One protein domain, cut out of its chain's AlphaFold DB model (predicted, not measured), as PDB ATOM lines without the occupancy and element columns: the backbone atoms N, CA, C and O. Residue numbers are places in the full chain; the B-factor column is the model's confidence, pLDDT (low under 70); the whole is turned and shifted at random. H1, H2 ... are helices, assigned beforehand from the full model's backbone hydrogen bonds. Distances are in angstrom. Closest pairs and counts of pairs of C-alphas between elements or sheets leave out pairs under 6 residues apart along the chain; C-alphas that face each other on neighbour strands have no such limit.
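What this domain is: This is residues 27 to 69 of the 122 residues of the protein "Hypothetical protein" of Rotaria socialis (UniProt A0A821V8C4). Going along the printed part from its first residue, you trace a flat, open U: residues 27 to 41, with no named element, make one limb, the short helix H1 and the link after it make the base, and the longer helix H2 makes the other limb. The two limbs have an empty gap between them, and residues 61 to 69, of which 61 to 68 belong to H2, stick out free. The printed part has 43 residues with two named helices, H1 then H2, and no named strand; the class is all helix, though the helices hold 18 of the 43 residues, under half. The whole is loose, with a radius of gyration of the C-alphas of 12.0 A, and spans 31 by 24 by 11 A.

How they stand to each other: Look first at H1, residues 42 to 48, and then at H2, residues 58 to 68: the two helices are apart, with no C-alpha of the one within 8 A of the other. The link between them has 9 residues and is short. In both H1 and H2, each backbone O of residue i is within hydrogen-bond range of the N of residue i+4 inside the helix.

Where its parts are: Start at C-alpha 27, at (-24.824, -43.097, -16.841), and read on to Glu 42, where H1 begins at (-43.872, -35.347, -22.338). H1 ends at Met 48. Find H2 at Asp 58, with its C-alpha at (-27.949, -28.847, -36.803); from there it runs 15.2 A to C-alpha 68 at (-22.151, -40.254, -28.625).

The domain as a whole: The two C-alphas farthest apart are those of Glu 33 and Asp 58, at 32.2 A, while those of Ala 27 and Gly 69, the first and last printed, are 15.8 A apart. The printed part has no cut. The mean pLDDT of the printed part is 82.6, and the model's confidence is low, under 70, at residues 27 to 30 and at residue 34.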
ATOM      1  N   ALA A  27     -24.613 -41.840 -17.558       68.25
ATOM      2  CA  ALA A  27     -24.824 -43.097 -16.841       68.25
ATOM      3  C   ALA A  27     -26.071 -43.076 -15.939       68.25
ATOM      4  O   ALA A  27     -26.810 -44.053 -15.896       68.25
ATOM      5  N   GLU A  28     -26.338 -41.958 -15.261       69.69
ATOM      6  CA  GLU A  28     -27.515 -41.801 -14.396       69.69
ATOM      7  C   GLU A  28     -28.822 -41.690 -15.191       69.69
ATOM      8  O   GLU A  28     -29.873 -42.052 -14.670       69.69
ATOM      9  N   MET A  29     -28.767 -41.229 -16.447       65.38
ATOM     10  CA  MET A  29     -29.927 -41.205 -17.353       65.38
ATOM     11  C   MET A  29     -30.398 -42.615 -17.750       65.38
ATOM     12  O   MET A  29     -31.554 -42.786 -18.122       65.38
ATOM     13  N   TYR A  30     -29.513 -43.620 -17.706       67.06
ATOM     14  CA  TYR A  30     -29.844 -45.007 -18.063       67.06
ATOM     15  C   TYR A  30     -30.349 -45.841 -16.882       67.06
ATOM     16  O   TYR A  30     -30.724 -47.003 -17.072       67.06
ATOM     17  N   ASP A  31     -30.372 -45.273 -15.677       78.12
ATOM     18  CA  ASP A  31     -30.929 -45.932 -14.506       78.12
ATOM     19  C   ASP A  31     -32.462 -45.940 -14.587       78.12
ATOM     20  O   ASP A  31     -33.144 -44.989 -14.195       78.12
ATOM     21  N   LYS A  32     -32.999 -47.041 -15.126       72.19
ATOM     22  CA  LYS A  32     -34.442 -47.255 -15.295       72.19
ATOM     23  C   LYS A  32     -35.213 -47.241 -13.978       72.19
ATOM     24  O   LYS A  32     -36.417 -47.011 -14.008       72.19
ATOM     25  N   GLU A  33     -34.560 -47.504 -12.847       74.50
ATOM     26  CA  GLU A  33     -35.218 -47.454 -11.538       74.50
ATOM     27  C   GLU A  33     -35.444 -46.006 -11.087       74.50
ATOM     28  O   GLU A  33     -36.406 -45.714 -10.378       74.50
ATOM     29  N   LYS A  34     -34.573 -45.089 -11.526       69.88
ATOM     30  CA  LYS A  34     -34.596 -43.673 -11.145       69.88
ATOM     31  C   LYS A  34     -35.351 -42.798 -12.145       69.88
ATOM     32  O   LYS A  34     -36.050 -41.876 -11.726       69.88
ATOM     33  N   TYR A  35     -35.226 -43.077 -13.443       70.81
ATOM     34  CA  TYR A  35     -35.859 -42.296 -14.506       70.81
ATOM     35  C   TYR A  35     -36.483 -43.202 -15.583       70.81
ATOM     36  O   TYR A  35     -35.830 -43.578 -16.556       70.81
ATOM     37  N   ASP A  36     -37.767 -43.539 -15.428       79.94
ATOM     38  CA  ASP A  36     -38.525 -44.284 -16.443       79.94
ATOM     39  C   ASP A  36     -39.260 -43.336 -17.404       79.94
ATOM     40  O   ASP A  36     -40.277 -42.725 -17.078       79.94
ATOM     41  N   LEU A  37     -38.742 -43.253 -18.630       80.25
ATOM     42  CA  LEU A  37     -39.269 -42.431 -19.723       80.25
ATOM     43  C   LEU A  37     -40.667 -42.865 -20.199       80.25
ATOM     44  O   LEU A  37     -41.346 -42.091 -20.866       80.25
ATOM     45  N   SER A  38     -41.098 -44.092 -19.888       80.88
ATOM     46  CA  SER A  38     -42.377 -44.647 -20.363       80.88
ATOM     47  C   SER A  38     -43.581 -44.115 -19.584       80.88
ATOM     48  O   SER A  38     -44.712 -44.206 -20.057       80.88
ATOM     49  N   ILE A  39     -43.338 -43.607 -18.373       82.62
ATOM     50  CA  ILE A  39     -44.367 -43.157 -17.425       82.62
ATOM     51  C   ILE A  39     -44.316 -41.646 -17.158       82.62
ATOM     52  O   ILE A  39     -45.198 -41.124 -16.478       82.62
ATOM     53  N   MET A  40     -43.284 -40.954 -17.652       79.62
ATOM     54  CA  MET A  40     -43.109 -39.510 -17.482       79.62
ATOM     55  C   MET A  40     -44.013 -38.701 -18.416       79.62
ATOM     56  O   MET A  40     -44.388 -39.154 -19.497       79.62
ATOM     57  N   GLU A  41     -44.335 -37.476 -18.000       83.88
ATOM     58  CA  GLU A  41     -45.028 -36.510 -18.849       83.88
ATOM     59  C   GLU A  41     -44.096 -36.005 -19.963       83.88
ATOM     60  O   GLU A  41     -42.896 -35.818 -19.757       83.88
ATOM     61  N   GLU A  42     -44.647 -35.751 -21.154       80.69
ATOM     62  CA  GLU A  42     -43.872 -35.347 -22.338       80.69
ATOM     63  C   GLU A  42     -42.974 -34.124 -22.073       80.69
ATOM     64  O   GLU A  42     -41.826 -34.092 -22.514       80.69
ATOM     65  N   GLY A  43     -43.462 -33.131 -21.318       80.94
ATOM     66  CA  GLY A  43     -42.696 -31.924 -20.983       80.94
ATOM     67  C   GLY A  43     -41.448 -32.199 -20.136       80.94
ATOM     68  O   GLY A  43     -40.394 -31.592 -20.363       80.94
ATOM     69  N   ASP A  44     -41.535 -33.159 -19.216       80.62
ATOM     70  CA  ASP A  44     -40.411 -33.567 -18.369       80.62
ATOM     71  C   ASP A  44     -39.370 -34.338 -19.187       80.62
ATOM     72  O   ASP A  44     -38.166 -34.118 -19.032       80.62
ATOM     73  N   VAL A  45     -39.823 -35.171 -20.130       82.62
ATOM     74  CA  VAL A  45     -38.950 -35.899 -21.064       82.62
ATOM     75  C   VAL A  45     -38.159 -34.934 -21.950       82.62
ATOM     76  O   VAL A  45     -36.950 -35.104 -22.117       82.62
ATOM     77  N   PHE A  46     -38.796 -33.886 -22.484       84.06
ATOM     78  CA  PHE A  46     -38.112 -32.861 -23.284       84.06
ATOM     79  C   PHE A  46     -37.065 -32.091 -22.477       84.06
ATOM     80  O   PHE A  46     -35.948 -31.870 -22.954       84.06
ATOM     81  N   THR A  47     -37.397 -31.747 -21.232       82.81
ATOM     82  CA  THR A  47     -36.473 -31.074 -20.312       82.81
ATOM     83  C   THR A  47     -35.270 -31.966 -19.993       82.81
ATOM     84  O   THR A  47     -34.129 -31.513 -20.065       82.81
ATOM     85  N   MET A  48     -35.506 -33.252 -19.723       79.81
ATOM     86  CA  MET A  48     -34.466 -34.244 -19.434       79.81
ATOM     87  C   MET A  48     -33.562 -34.529 -20.645       79.81
ATOM     88  O   MET A  48     -32.348 -34.642 -20.497       79.81
ATOM     89  N   LEU A  49     -34.123 -34.611 -21.854       83.56
ATOM     90  CA  LEU A  49     -33.372 -34.871 -23.090       83.56
ATOM     91  C   LEU A  49     -32.745 -33.612 -23.714       83.56
ATOM     92  O   LEU A  49     -32.093 -33.716 -24.763       83.56
ATOM     93  N   HIS A  50     -32.937 -32.439 -23.099       82.62
ATOM     94  CA  HIS A  50     -32.562 -31.138 -23.658       82.62
ATOM     95  C   HIS A  50     -33.014 -31.005 -25.121       82.62
ATOM     96  O   HIS A  50     -32.211 -30.706 -26.003       82.62
ATOM     97  N   ALA A  51     -34.265 -31.355 -25.401       85.56
ATOM     98  CA  ALA A  51     -34.839 -31.345 -26.741       85.56
ATOM     99  C   ALA A  51     -36.107 -30.490 -26.746       85.56
ATOM    100  O   ALA A  51     -36.780 -30.383 -25.722       85.56
ATOM    101  N   THR A  52     -36.451 -29.896 -27.888       88.00
ATOM    102  CA  THR A  52     -37.722 -29.178 -28.043       88.00
ATOM    103  C   THR A  52     -38.690 -29.962 -28.918       88.00
ATOM    104  O   THR A  52     -38.337 -30.962 -29.550       88.00
ATOM    105  N   ARG A  53     -39.944 -29.505 -28.956       86.12
ATOM    106  CA  ARG A  53     -40.996 -30.126 -29.768       86.12
ATOM    107  C   ARG A  53     -40.746 -29.947 -31.268       86.12
ATOM    108  O   ARG A  53     -41.179 -30.774 -32.065       86.12
ATOM    109  N   GLU A  54     -40.042 -28.884 -31.636       88.50
ATOM    110  CA  GLU A  54     -39.608 -28.566 -32.997       88.50
ATOM    111  C   GLU A  54     -38.377 -29.382 -33.431       88.50
ATOM    112  O   GLU A  54     -38.041 -29.387 -34.614       88.50
ATOM    113  N   GLY A  55     -37.740 -30.105 -32.503       89.25
ATOM    114  CA  GLY A  55     -36.572 -30.943 -32.753       89.25
ATOM    115  C   GLY A  55     -35.286 -30.350 -32.182       89.25
ATOM    116  O   GLY A  55     -35.291 -29.700 -31.140       89.25
ATOM    117  N   LEU A  56     -34.166 -30.641 -32.842       88.94
ATOM    118  CA  LEU A  56     -32.847 -30.106 -32.513       88.94
ATOM    119  C   LEU A  56     -32.306 -29.278 -33.674       88.94
ATOM    120  O   LEU A  56     -32.645 -29.532 -34.832       88.94
ATOM    121  N   THR A  57     -31.421 -28.343 -33.354       92.94
ATOM    122  CA  THR A  57     -30.638 -27.604 -34.352       92.94
ATOM    123  C   THR A  57     -29.508 -28.459 -34.934       92.94
ATOM    124  O   THR A  57     -29.049 -29.417 -34.305       92.94
ATOM    125  N   ASP A  58     -29.035 -28.115 -36.135       91.94
ATOM    126  CA  ASP A  58     -27.949 -28.847 -36.803       91.94
ATOM    127  C   ASP A  58     -26.645 -28.814 -35.980       91.94
ATOM    128  O   ASP A  58     -25.904 -29.801 -35.929       91.94
ATOM    129  N   GLU A  59     -26.388 -27.711 -35.272       92.38
ATOM    130  CA  GLU A  59     -25.243 -27.556 -34.375       92.38
ATOM    131  C   GLU A  59     -25.310 -28.522 -33.183       92.38
ATOM    132  O   GLU A  59     -24.345 -29.247 -32.920       92.38
ATOM    133  N   GLU A  60     -26.455 -28.599 -32.496       88.50
ATOM    134  CA  GLU A  60     -26.665 -29.514 -31.363       88.50
ATOM    135  C   GLU A  60     -26.587 -30.982 -31.795       88.50
ATOM    136  O   GLU A  60     -26.061 -31.831 -31.065       88.50
ATOM    137  N   VAL A  61     -27.093 -31.298 -32.989       89.94
ATOM    138  CA  VAL A  61     -26.971 -32.638 -33.576       89.94
ATOM    139  C   VAL A  61     -25.502 -32.989 -33.791       89.94
ATOM    140  O   VAL A  61     -25.085 -34.090 -33.427       89.94
ATOM    141  N   ASN A  62     -24.698 -32.068 -34.328       91.50
ATOM    142  CA  ASN A  62     -23.277 -32.310 -34.568       91.50
ATOM    143  C   ASN A  62     -22.488 -32.493 -33.258       91.50
ATOM    144  O   ASN A  62     -21.678 -33.415 -33.150       91.50
ATOM    145  N   GLU A  63     -22.769 -31.689 -32.228       90.25
ATOM    146  CA  GLU A  63     -22.170 -31.867 -30.896       90.25
ATOM    147  C   GLU A  63     -22.503 -33.240 -30.293       90.25
ATOM    148  O   GLU A  63     -21.626 -33.931 -29.759       90.25
ATOM    149  N   ARG A  64     -23.761 -33.682 -30.418       89.19
ATOM    150  CA  ARG A  64     -24.193 -35.011 -29.957       89.19
ATOM    151  C   ARG A  64     -23.543 -36.130 -30.759       89.19
ATOM    152  O   ARG A  64     -23.141 -37.128 -30.169       89.19
ATOM    153  N   LEU A  65     -23.399 -35.965 -32.069       90.00
ATOM    154  CA  LEU A  65     -22.766 -36.957 -32.934       90.00
ATOM    155  C   LEU A  65     -21.284 -37.147 -32.581       90.00
ATOM    156  O   LEU A  65     -20.807 -38.280 -32.565       90.00
ATOM    157  N   ILE A  66     -20.581 -36.072 -32.213       88.94
ATOM    158  CA  ILE A  66     -19.200 -36.142 -31.709       88.94
ATOM    159  C   ILE A  66     -19.148 -36.818 -30.328       88.94
ATOM    160  O   ILE A  66     -18.259 -37.631 -30.079       88.94
ATOM    161  N   LYS A  67     -20.095 -36.509 -29.430       85.31
ATOM    162  CA  LYS A  67     -20.118 -37.034 -28.052       85.31
ATOM    163  C   LYS A  67     -20.527 -38.508 -27.956       85.31
ATOM    164  O   LYS A  67     -19.961 -39.237 -27.146       85.31
ATOM    165  N   PHE A  68     -21.528 -38.928 -28.726       86.12
ATOM    166  CA  PHE A  68     -22.151 -40.254 -28.625       86.12
ATOM    167  C   PHE A  68     -21.794 -41.189 -29.784       86.12
ATOM    168  O   PHE A  68     -21.968 -42.400 -29.664       86.12
ATOM    169  N   GLY A  69     -21.279 -40.654 -30.891       87.69
ATOM    170  CA  GLY A  69     -21.043 -41.424 -32.105       87.69
ATOM    171  C   GLY A  69     -22.323 -41.682 -32.906       87.69
ATOM    172  O   GLY A  69     -23.428 -41.270 -32.551       87.69
TER     173      GLY A  69